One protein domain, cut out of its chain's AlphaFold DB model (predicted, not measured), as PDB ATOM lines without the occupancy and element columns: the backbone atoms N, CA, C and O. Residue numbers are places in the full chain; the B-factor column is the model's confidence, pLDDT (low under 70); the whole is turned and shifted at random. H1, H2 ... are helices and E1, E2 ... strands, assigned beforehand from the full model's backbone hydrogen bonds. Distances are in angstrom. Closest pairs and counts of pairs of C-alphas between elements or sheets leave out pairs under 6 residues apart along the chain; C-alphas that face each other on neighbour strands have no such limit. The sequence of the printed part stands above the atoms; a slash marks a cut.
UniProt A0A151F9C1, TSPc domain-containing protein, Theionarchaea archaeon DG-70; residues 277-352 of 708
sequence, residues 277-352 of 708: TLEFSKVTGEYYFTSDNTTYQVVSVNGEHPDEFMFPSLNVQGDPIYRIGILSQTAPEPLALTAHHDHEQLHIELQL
ATOM      1  N   THR A 277     289.496  27.113 142.525       91.62
ATOM      2  CA  THR A 277     289.617  27.460 143.948       91.62
ATOM      3  C   THR A 277     289.187  28.883 144.283       91.62
ATOM      4  O   THR A 277     288.547  29.085 145.313       91.62
ATOM      5  N   LEU A 278     289.512  29.852 143.433       95.56
ATOM      6  CA  LEU A 278     289.222  31.261 143.633       95.56
ATOM      7  C   LEU A 278     287.948  31.666 142.890       95.56
ATOM      8  O   LEU A 278     287.729  31.322 141.728       95.56
ATOM      9  N   GLU A 279     287.124  32.448 143.579       96.75
ATOM     10  CA  GLU A 279     285.939  33.100 143.031       96.75
ATOM     11  C   GLU A 279     286.170  34.609 143.067       96.75
ATOM     12  O   GLU A 279     286.523  35.163 144.113       96.75
ATOM     13  N   PHE A 280     285.997  35.272 141.924       98.00
ATOM     14  CA  PHE A 280     286.262  36.699 141.791       98.00
ATOM     15  C   PHE A 280     284.961  37.492 141.653       98.00
ATOM     16  O   PHE A 280     283.971  37.024 141.094       98.00
ATOM     17  N   SER A 281     284.982  38.731 142.129       96.81
ATOM     18  CA  SER A 281     283.941  39.737 141.916       96.81
ATOM     19  C   SER A 281     284.540  40.944 141.203       96.81
ATOM     20  O   SER A 281     285.725  41.226 141.371       96.81
ATOM     21  N   LYS A 282     283.730  41.653 140.411       95.62
ATOM     22  CA  LYS A 282     284.136  42.885 139.726       95.62
ATOM     23  C   LYS A 282     283.470  44.091 140.384       95.62
ATOM     24  O   LYS A 282     282.259  44.069 140.638       95.62
ATOM     25  N   VAL A 283     284.261  45.111 140.707       93.44
ATOM     26  CA  VAL A 283     283.826  46.377 141.313       93.44
ATOM     27  C   VAL A 283     284.638  47.499 140.683       93.44
ATOM     28  O   VAL A 283     285.859  47.414 140.643       93.44
ATOM     29  N   THR A 284     283.970  48.528 140.158       90.56
ATOM     30  CA  THR A 284     284.603  49.695 139.513       90.56
ATOM     31  C   THR A 284     285.651  49.324 138.456       90.56
ATOM     32  O   THR A 284     286.707  49.941 138.385       90.56
ATOM     33  N   GLY A 285     285.385  48.277 137.666       89.31
ATOM     34  CA  GLY A 285     286.303  47.764 136.638       89.31
ATOM     35  C   GLY A 285     287.394  46.812 137.152       89.31
ATOM     36  O   GLY A 285     288.010  46.116 136.356       89.31
ATOM     37  N   GLU A 286     287.575  46.711 138.466       95.31
ATOM     38  CA  GLU A 286     288.654  45.968 139.120       95.31
ATOM     39  C   GLU A 286     288.158  44.633 139.691       95.31
ATOM     40  O   GLU A 286     286.994  44.503 140.086       95.31
ATOM     41  N   TYR A 287     289.043  43.635 139.774       97.69
ATOM     42  CA  TYR A 287     288.697  42.302 140.280       97.69
ATOM     43  C   TYR A 287     289.161  42.087 141.712       97.69
ATOM     44  O   TYR A 287     290.280  42.440 142.080       97.69
ATOM     45  N   TYR A 288     288.321  41.421 142.498       97.62
ATOM     46  CA  TYR A 288     288.570  41.136 143.903       97.62
ATOM     47  C   TYR A 288     288.244  39.689 144.239       97.62
ATOM     48  O   TYR A 288     287.253  39.147 143.753       97.62
ATOM     49  N   PHE A 289     289.028  39.094 145.130       97.00
ATOM     50  CA  PHE A 289     288.726  37.799 145.740       97.00
ATOM     51  C   PHE A 289     289.011  37.842 147.240       97.00
ATOM     52  O   PHE A 289     289.811  38.653 147.716       97.00
ATOM     53  N   THR A 290     288.367  36.953 147.993       94.75
ATOM     54  CA  THR A 290     288.577  36.830 149.437       94.75
ATOM     55  C   THR A 290     289.302  35.527 149.753       94.75
ATOM     56  O   THR A 290     288.840  34.449 149.392       94.75
ATOM     57  N   SER A 291     290.415  35.623 150.479       90.06
ATOM     58  CA  SER A 291     291.155  34.482 151.026       90.06
ATOM     59  C   SER A 291     291.450  34.741 152.500       90.06
ATOM     60  O   SER A 291     291.878  35.834 152.858       90.06
ATOM     61  N   ASP A 292     291.201  33.757 153.368       87.50
ATOM     62  CA  ASP A 292     291.424  33.855 154.821       87.50
ATOM     63  C   ASP A 292     290.785  35.096 155.493       87.50
ATOM     64  O   ASP A 292     291.343  35.684 156.418       87.50
ATOM     65  N   ASN A 293     289.575  35.474 155.053       88.25
ATOM     66  CA  ASN A 293     288.838  36.689 155.450       88.25
ATOM     67  C   ASN A 293     289.490  38.026 155.044       88.25
ATOM     68  O   ASN A 293     289.019  39.083 155.465       88.25
ATOM     69  N   THR A 294     290.523  37.998 154.206       93.38
ATOM     70  CA  THR A 294     291.152  39.186 153.624       93.38
ATOM     71  C   THR A 294     290.725  39.321 152.169       93.38
ATOM     72  O   THR A 294     290.756  38.350 151.414       93.38
ATOM     73  N   THR A 295     290.316  40.525 151.768       95.75
ATOM     74  CA  THR A 295     289.938  40.818 150.378       95.75
ATOM     75  C   THR A 295     291.107  41.460 149.653       95.75
ATOM     76  O   THR A 295     291.614  42.494 150.090       95.75
ATOM     77  N   TYR A 296     291.510  40.849 148.547       97.00
ATOM     78  CA  TYR A 296     292.610  41.298 147.710       97.00
ATOM     79  C   TYR A 296     292.067  41.850 146.397       97.00
ATOM     80  O   TYR A 296     291.182  41.238 145.801       97.00
ATOM     81  N   GLN A 297     292.621  42.970 145.933       97.44
ATOM     82  CA  GLN A 297     292.414  43.447 144.565       97.44
ATOM     83  C   GLN A 297     293.472  42.820 143.656       97.44
ATOM     84  O   GLN A 297     294.662  42.820 143.985       97.44
ATOM     85  N   VAL A 298     293.047  42.287 142.519       97.62
ATOM     86  CA  VAL A 298     293.931  41.731 141.496       97.62
ATOM     87  C   VAL A 298     294.585  42.869 140.724       97.62
ATOM     88  O   VAL A 298     293.912  43.781 140.266       97.62
ATOM     89  N   VAL A 299     295.904  42.795 140.565       96.81
ATOM     90  CA  VAL A 299     296.704  43.783 139.830       96.81
ATOM     91  C   VAL A 299     297.060  43.266 138.440       96.81
ATOM     92  O   VAL A 299     297.013  44.016 137.471       96.81
ATOM     93  N   SER A 300     297.450  41.994 138.331       97.44
ATOM     94  CA  SER A 300     297.809  41.381 137.050       97.44
ATOM     95  C   SER A 300     297.778  39.857 137.096       97.44
ATOM     96  O   SER A 300     297.887  39.243 138.162       97.44
ATOM     97  N   VAL A 301     297.678  39.252 135.914       98.00
ATOM     98  CA  VAL A 301     297.820  37.811 135.680       98.00
ATOM     99  C   VAL A 301     298.904  37.635 134.623       98.00
ATOM    100  O   VAL A 301     298.832  38.255 133.571       98.00
ATOM    101  N   ASN A 302     299.965  36.883 134.921       97.00
ATOM    102  CA  ASN A 302     301.156  36.773 134.061       97.00
ATOM    103  C   ASN A 302     301.794  38.127 133.674       97.00
ATOM    104  O   ASN A 302     302.515  38.227 132.686       97.00
ATOM    105  N   GLY A 303     301.567  39.176 134.474       95.75
ATOM    106  CA  GLY A 303     302.026  40.537 134.177       95.75
ATOM    107  C   GLY A 303     301.133  41.322 133.206       95.75
ATOM    108  O   GLY A 303     301.453  42.470 132.910       95.75
ATOM    109  N   GLU A 304     300.020  40.742 132.760       96.94
ATOM    110  CA  GLU A 304     299.029  41.354 131.873       96.94
ATOM    111  C   GLU A 304     297.774  41.807 132.639       96.94
ATOM    112  O   GLU A 304     297.600  41.506 133.827       96.94
ATOM    113  N   HIS A 305     296.910  42.569 131.959       96.12
ATOM    114  CA  HIS A 305     295.661  43.061 132.536       96.12
ATOM    115  C   HIS A 305     294.712  41.888 132.858       96.12
ATOM    116  O   HIS A 305     294.566  40.998 132.020       96.12
ATOM    117  N   PRO A 306     294.038  41.865 134.026       96.88
ATOM    118  CA  PRO A 306     293.233  40.709 134.433       96.88
ATOM    119  C   PRO A 306     292.047  40.376 133.518       96.88
ATOM    120  O   PRO A 306     291.651  39.215 133.476       96.88
ATOM    121  N   ASP A 307     291.488  41.355 132.796       94.94
ATOM    122  CA  ASP A 307     290.311  41.150 131.928       94.94
ATOM    123  C   ASP A 307     290.489  40.005 130.919       94.94
ATOM    124  O   ASP A 307     289.544  39.260 130.682       94.94
ATOM    125  N   GLU A 308     291.700  39.803 130.389       94.94
ATOM    126  CA  GLU A 308     291.995  38.748 129.403       94.94
ATOM    127  C   GLU A 308     291.871  37.324 129.979       94.94
ATOM    128  O   GLU A 308     291.820  36.344 129.236       94.94
ATOM    129  N   PHE A 309     291.816  37.198 131.307       97.81
ATOM    130  CA  PHE A 309     291.783  35.920 132.018       97.81
ATOM    131  C   PHE A 309     290.495  35.721 132.821       97.81
ATOM    132  O   PHE A 309     290.338  34.666 133.431       97.81
ATOM    133  N   MET A 310     289.593  36.706 132.873       97.81
ATOM    134  CA  MET A 310     288.417  36.699 133.751       97.81
ATOM    135  C   MET A 310     287.131  36.439 132.969       97.81
ATOM    136  O   MET A 310     286.661  37.269 132.197       97.81
ATOM    137  N   PHE A 311     286.507  35.295 133.233       97.75
ATOM    138  CA  PHE A 311     285.321  34.835 132.520       97.75
ATOM    139  C   PHE A 311     284.075  34.910 133.417       97.75
ATOM    140  O   PHE A 311     284.089  34.321 134.504       97.75
ATOM    141  N   PRO A 312     282.978  35.576 132.996       97.88
ATOM    142  CA  PRO A 312     281.708  35.541 133.722       97.88
ATOM    143  C   PRO A 312     281.232  34.099 133.912       97.88
ATOM    144  O   PRO A 312     281.138  33.336 132.952       97.88
ATOM    145  N   SER A 313     280.952  33.712 135.152       98.19
ATOM    146  CA  SER A 313     280.736  32.326 135.579       98.19
ATOM    147  C   SER A 313     279.682  32.260 136.688       98.19
ATOM    148  O   SER A 313     279.217  33.266 137.221       98.19
ATOM    149  N   LEU A 314     279.308  31.037 137.058       97.81
ATOM    150  CA  LEU A 314     278.516  30.746 138.247       97.81
ATOM    151  C   LEU A 314     279.308  29.860 139.213       97.81
ATOM    152  O   LEU A 314     280.194  29.108 138.785       97.81
ATOM    153  N   ASN A 315     278.987  29.939 140.502       96.12
ATOM    154  CA  ASN A 315     279.422  28.959 141.498       96.12
ATOM    155  C   ASN A 315     278.315  27.932 141.807       96.12
ATOM    156  O   ASN A 315     277.225  27.964 141.229       96.12
ATOM    157  N   VAL A 316     278.581  27.012 142.739       95.44
ATOM    158  CA  VAL A 316     277.661  25.909 143.078       95.44
ATOM    159  C   VAL A 316     276.346  26.370 143.714       95.44
ATOM    160  O   VAL A 316     275.342  25.663 143.643       95.44
ATOM    161  N   GLN A 317     276.316  27.567 144.299       95.81
ATOM    162  CA  GLN A 317     275.101  28.192 144.820       95.81
ATOM    163  C   GLN A 317     274.300  28.918 143.729       95.81
ATOM    164  O   GLN A 317     273.205  29.409 144.011       95.81
ATOM    165  N   GLY A 318     274.818  28.982 142.500       96.44
ATOM    166  CA  GLY A 318     274.253  29.779 141.419       96.44
ATOM    167  C   GLY A 318     274.532  31.275 141.569       96.44
ATOM    168  O   GLY A 318     273.808  32.074 140.973       96.44
ATOM    169  N   ASP A 319     275.526  31.664 142.373       97.12
ATOM    170  CA  ASP A 319     275.945  33.059 142.487       97.12
ATOM    171  C   ASP A 319     276.782  33.494 141.282       97.12
ATOM    172  O   ASP A 319     277.583  32.699 140.777       97.12
ATOM    173  N   PRO A 320     276.614  34.748 140.829       97.31
ATOM    174  CA  PRO A 320     277.447  35.331 139.790       97.31
ATOM    175  C   PRO A 320     278.867  35.545 140.317       97.31
ATOM    176  O   PRO A 320     279.075  36.217 141.329       97.31
ATOM    177  N   ILE A 321     279.844  34.992 139.607       97.69
ATOM    178  CA  ILE A 321     281.272  35.151 139.893       97.69
ATOM    179  C   ILE A 321     282.030  35.383 138.586       97.69
ATOM    180  O   ILE A 321     281.512  35.129 137.500       97.69
ATOM    181  N   TYR A 322     283.288  35.785 138.683       98.38
ATOM    182  CA  TYR A 322     284.247  35.660 137.595       98.38
ATOM    183  C   TYR A 322     285.192  34.508 137.913       98.38
ATOM    184  O   TYR A 322     285.598  34.313 139.063       98.38
ATOM    185  N   ARG A 323     285.509  33.722 136.889       97.38
ATOM    186  CA  ARG A 323     286.431  32.595 136.961       97.38
ATOM    187  C   ARG A 323     287.678  32.931 136.171       97.38
ATOM    188  O   ARG A 323     287.579  33.343 135.019       97.38
ATOM    189  N   ILE A 324     288.834  32.715 136.785       98.06
ATOM    190  CA  ILE A 324     290.111  32.892 136.108       98.06
ATOM    191  C   ILE A 324     290.447  31.666 135.248       98.06
ATOM    192  O   ILE A 324     290.303  30.524 135.704       98.06
ATOM    193  N   GLY A 325     290.883  31.892 134.010       97.38
ATOM    194  CA  GLY A 325     291.229  30.831 133.067       97.38
ATOM    195  C   GLY A 325     291.878  31.331 131.776       97.38
ATOM    196  O   GLY A 325     292.230  32.501 131.662       97.38
ATOM    197  N   ILE A 326     292.057  30.424 130.817       97.56
ATOM    198  CA  ILE A 326     292.579  30.686 129.470       97.56
ATOM    199  C   ILE A 326     292.095  29.599 128.496       97.56
ATOM    200  O   ILE A 326     291.822  28.470 128.908       97.56
ATOM    201  N   LEU A 327     292.018  29.921 127.205       97.00
ATOM    202  CA  LEU A 327     291.828  28.938 126.135       97.00
ATOM    203  C   LEU A 327     293.187  28.424 125.642       97.00
ATOM    204  O   LEU A 327     294.087  29.217 125.369       97.00
ATOM    205  N   SER A 328     293.367  27.105 125.556       96.12
ATOM    206  CA  SER A 328     294.635  26.513 125.103       96.12
ATOM    207  C   SER A 328     294.460  25.103 124.545       96.12
ATOM    208  O   SER A 328     293.727  24.289 125.106       96.12
ATOM    209  N   GLN A 329     295.185  24.782 123.466       93.75
ATOM    210  CA  GLN A 329     295.169  23.445 122.848       93.75
ATOM    211  C   GLN A 329     295.888  22.374 123.676       93.75
ATOM    212  O   GLN A 329     295.641  21.178 123.535       93.75
ATOM    213  N   THR A 330     296.808  22.800 124.537       93.38
ATOM    214  CA  THR A 330     297.556  21.927 125.443       93.38
ATOM    215  C   THR A 330     297.436  22.436 126.867       93.38
ATOM    216  O   THR A 330     297.138  23.610 127.077       93.38
ATOM    217  N   ALA A 331     297.724  21.581 127.850       95.25
ATOM    218  CA  ALA A 331     297.800  22.009 129.244       95.25
ATOM    219  C   ALA A 331     298.740  23.228 129.374       95.25
ATOM    220  O   ALA A 331     299.915  23.105 129.006       95.25
ATOM    221  N   PRO A 332     298.239  24.395 129.815       96.25
ATOM    222  CA  PRO A 332     299.049  25.594 129.945       96.25
ATOM    223  C   PRO A 332     299.945  25.508 131.182       96.25
ATOM    224  O   PRO A 332     299.679  24.752 132.122       96.25
ATOM    225  N   GLU A 333     300.995  26.327 131.198       96.00
ATOM    226  CA  GLU A 333     301.739  26.590 132.429       96.00
ATOM    227  C   GLU A 333     300.832  27.288 133.465       96.00
ATOM    228  O   GLU A 333     299.850  27.941 133.092       96.00
ATOM    229  N   PRO A 334     301.142  27.178 134.769       97.38
ATOM    230  CA  PRO A 334     300.370  27.835 135.821       97.38
ATOM    231  C   PRO A 334     300.289  29.354 135.619       97.38
ATOM    232  O   PRO A 334     301.268  29.984 135.218       97.38
ATOM    233  N   LEU A 335     299.144  29.959 135.950       98.00
ATOM    234  CA  LEU A 335     298.994  31.416 135.891       98.00
ATOM    235  C   LEU A 335     299.591  32.071 137.137       98.00
ATOM    236  O   LEU A 335     299.285  31.685 138.264       98.00
ATOM    237  N   ALA A 336     300.397  33.107 136.941       97.94
ATOM    238  CA  ALA A 336     300.988  33.905 138.003       97.94
ATOM    239  C   ALA A 336     300.084  35.103 138.343       97.94
ATOM    240  O   ALA A 336     300.130  36.144 137.684       97.94
ATOM    241  N   LEU A 337     299.258  34.961 139.380       98.12
ATOM    242  CA  LEU A 337     298.364  36.002 139.882       98.12
ATOM    243  C   LEU A 337     299.113  36.933 140.838       98.12
ATOM    244  O   LEU A 337     299.701  36.494 141.827       98.12
ATOM    245  N   THR A 338     299.036  38.235 140.580       97.81
ATOM    246  CA  THR A 338     299.508  39.275 141.494       97.81
ATOM    247  C   THR A 338     298.322  40.064 142.018       97.81
ATOM    248  O   THR A 338     297.535  40.602 141.242       97.81
ATOM    249  N   ALA A 339     298.214  40.162 143.336       97.31
ATOM    250  CA  ALA A 339     297.151  40.885 144.015       97.31
ATOM    251  C   ALA A 339     297.714  41.697 145.185       97.31
ATOM    252  O   ALA A 339     298.853  41.491 145.605       97.31
ATOM    253  N   HIS A 340     296.935  42.625 145.727       96.00
ATOM    254  CA  HIS A 340     297.339  43.417 146.889       96.00
ATOM    255  C   HIS A 340     296.199  43.638 147.881       96.00
ATOM    256  O   HIS A 340     295.020  43.606 147.530       96.00
ATOM    257  N   HIS A 341     296.577  43.836 149.136       92.69
ATOM    258  CA  HIS A 341     295.717  44.316 150.208       92.69
ATOM    259  C   HIS A 341     296.512  45.369 150.985       92.69
ATOM    260  O   HIS A 341     297.583  45.073 151.516       92.69
ATOM    261  N   ASP A 342     296.027  46.609 151.011       89.31
ATOM    262  CA  ASP A 342     296.738  47.773 151.554       89.31
ATOM    263  C   ASP A 342     298.157  47.962 150.970       89.31
ATOM    264  O   ASP A 342     298.330  48.454 149.856       89.31
ATOM    265  N   HIS A 343     299.195  47.608 151.733       83.94
ATOM    266  CA  HIS A 343     300.604  47.688 151.328       83.94
ATOM    267  C   HIS A 343     301.241  46.308 151.119       83.94
ATOM    268  O   HIS A 343     302.434  46.221 150.823       83.94
ATOM    269  N   GLU A 344     300.474  45.233 151.306       88.50
ATOM    270  CA  GLU A 344     300.938  43.862 151.146       88.50
ATOM    271  C   GLU A 344     300.607  43.354 149.747       88.50
ATOM    272  O   GLU A 344     299.460  43.390 149.300       88.50
ATOM    273  N   GLN A 345     301.630  42.856 149.059       92.56
ATOM    274  CA  GLN A 345     301.492  42.220 147.759       92.56
ATOM    275  C   GLN A 345     301.471  40.702 147.939       92.56
ATOM    276  O   GLN A 345     302.346  40.127 148.590       92.56
ATOM    277  N   LEU A 346     300.480  40.061 147.334       94.50
ATOM    278  CA  LEU A 346     300.301  38.621 147.287       94.50
ATOM    279  C   LEU A 346     300.615  38.119 145.878       94.50
ATOM    280  O   LEU A 346     300.183  38.699 144.882       94.50
ATOM    281  N   HIS A 347     301.363  37.023 145.807       95.69
ATOM    282  CA  HIS A 347     301.661  36.327 144.565       95.69
ATOM    283  C   HIS A 347     301.204  34.875 144.687       95.69
ATOM    284  O   HIS A 347     301.594  34.196 145.641       95.69
ATOM    285  N   ILE A 348     300.369  34.419 143.756       95.69
ATOM    286  CA  ILE A 348     299.796  33.069 143.745       95.69
ATOM    287  C   ILE A 348     300.069  32.436 142.384       95.69
ATOM    288  O   ILE A 348     299.765  33.029 141.355       95.69
ATOM    289  N   GLU A 349     300.600  31.218 142.380       97.31
ATOM    290  CA  GLU A 349     300.641  30.381 141.179       97.31
ATOM    291  C   GLU A 349     299.382  29.510 141.137       97.31
ATOM    292  O   GLU A 349     299.157  28.677 142.019       97.31
ATOM    293  N   LEU A 350     298.554  29.712 140.117       96.81
ATOM    294  CA  LEU A 350     297.290  29.013 139.925       96.81
ATOM    295  C   LEU A 350     297.476  27.860 138.948       96.81
ATOM    296  O   LEU A 350     297.819  28.056 137.782       96.81
ATOM    297  N   GLN A 351     297.230  26.647 139.432       96.19
ATOM    298  CA  GLN A 351     297.199  25.459 138.589       96.19
ATOM    299  C   GLN A 351     295.855  25.402 137.869       96.19
ATOM    300  O   GLN A 351     294.806  25.408 138.511       96.19
ATOM    301  N   LEU A 352     295.896  25.345 136.540       96.94
ATOM    302  CA  LEU A 352     294.687  25.268 135.737       96.94
ATOM    303  C   LEU A 352     294.309  23.824 135.435       96.94
ATOM    304  O   LEU A 352     295.148  22.929 135.315       96.94
TER     305      LEU A 352
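AT A GLANCE: This is residues 277 to 352 of the 708 residues of the protein "TSPc domain-containing protein" of Theionarchaea archaeon DG-70 (UniProt A0A151F9C1). A strongly twisted antiparallel sheet of five strands is partly covered by a two-stranded hairpin, E4 and E5, which crosses it at a slant to make a small sandwich, the two sheets only partly face to face. The short helix H1 lies over the sheet beside its strands, where the chain passes from E3 to the hairpin. The printed part has 76 residues, with one named helix and seven named strands in the order E1, E2, E3, H1, E4, E5, E6, E7; the larger sheet has the order E1, E2, E3, E6, E7. The class is mostly strand, and the whole is compact, with a radius of gyration of the C-alphas of 12.3 A and spans of 37 by 30 by 23 A.

HOW THE PARTS SIT: E1, residues 281 to 283, E2, residues 286 to 291, and E3, residues 294 to 301, form a meander, each strand the antiparallel neighbour of the one before. N 281 and O 288 are 2.8 A apart, and N 291 and O 294 2.9 A, both within hydrogen-bond range. E3 bends by 52 degrees at residue 297 and pairs with E2 over residues 294 to 297 and with E6, residues 335 to 341, over residues 297 to 301; N 299 and O 338 are 2.8 A apart. E6 forms a hairpin with the edge strand E7, residues 344 to 350, where N 337 and O 348 are 2.8 A apart. H1, residues 306 to 309, is on this sheet at a height of 5.4 A, over none of its strands; its closest C-alphas to E3 are those of Pro 306 and Ser 300, 5.3 A. H1 is too short for an O i to N i+4 pair, and its one O i to N i+3 pair is within range. E4, residues 310 to 314, and E5, residues 320 to 328, form an antiparallel hairpin, with N 313 and O 321 2.8 A apart. In the sandwich, two sheets face to face, the facing parts are 10.4 A centre to centre, and the strands of one stand at 45 degrees to those of the other. The closest C-alphas of E1 and E5 are those of Ser 281 and Ile 321, 5.7 A.

IN THESE COORDINATES: E1 begins at C-alpha 281, (283.941, 39.737, 141.916), and spans 6.7 A. E2 spans 16.7 A, E3 19.2 A, H1 5.6 A and E4 12.4 A. E5, the longest strand by residues, spans 24.3 A, bends by 52 degrees at residue 324 and ends at C-alpha 328, (294.635, 26.513, 125.103). E6 spans 19.5 A; E7 spans 19.0 A and ends at C-alpha 350, (297.290, 29.013, 139.925).

THE WHOLE: The C-alphas farthest apart, those of Gln 329 and His 343, are 37.8 A apart. The printed part has no cut and no long link. The mean pLDDT of the printed part is 95.6, and no printed residue is under 70.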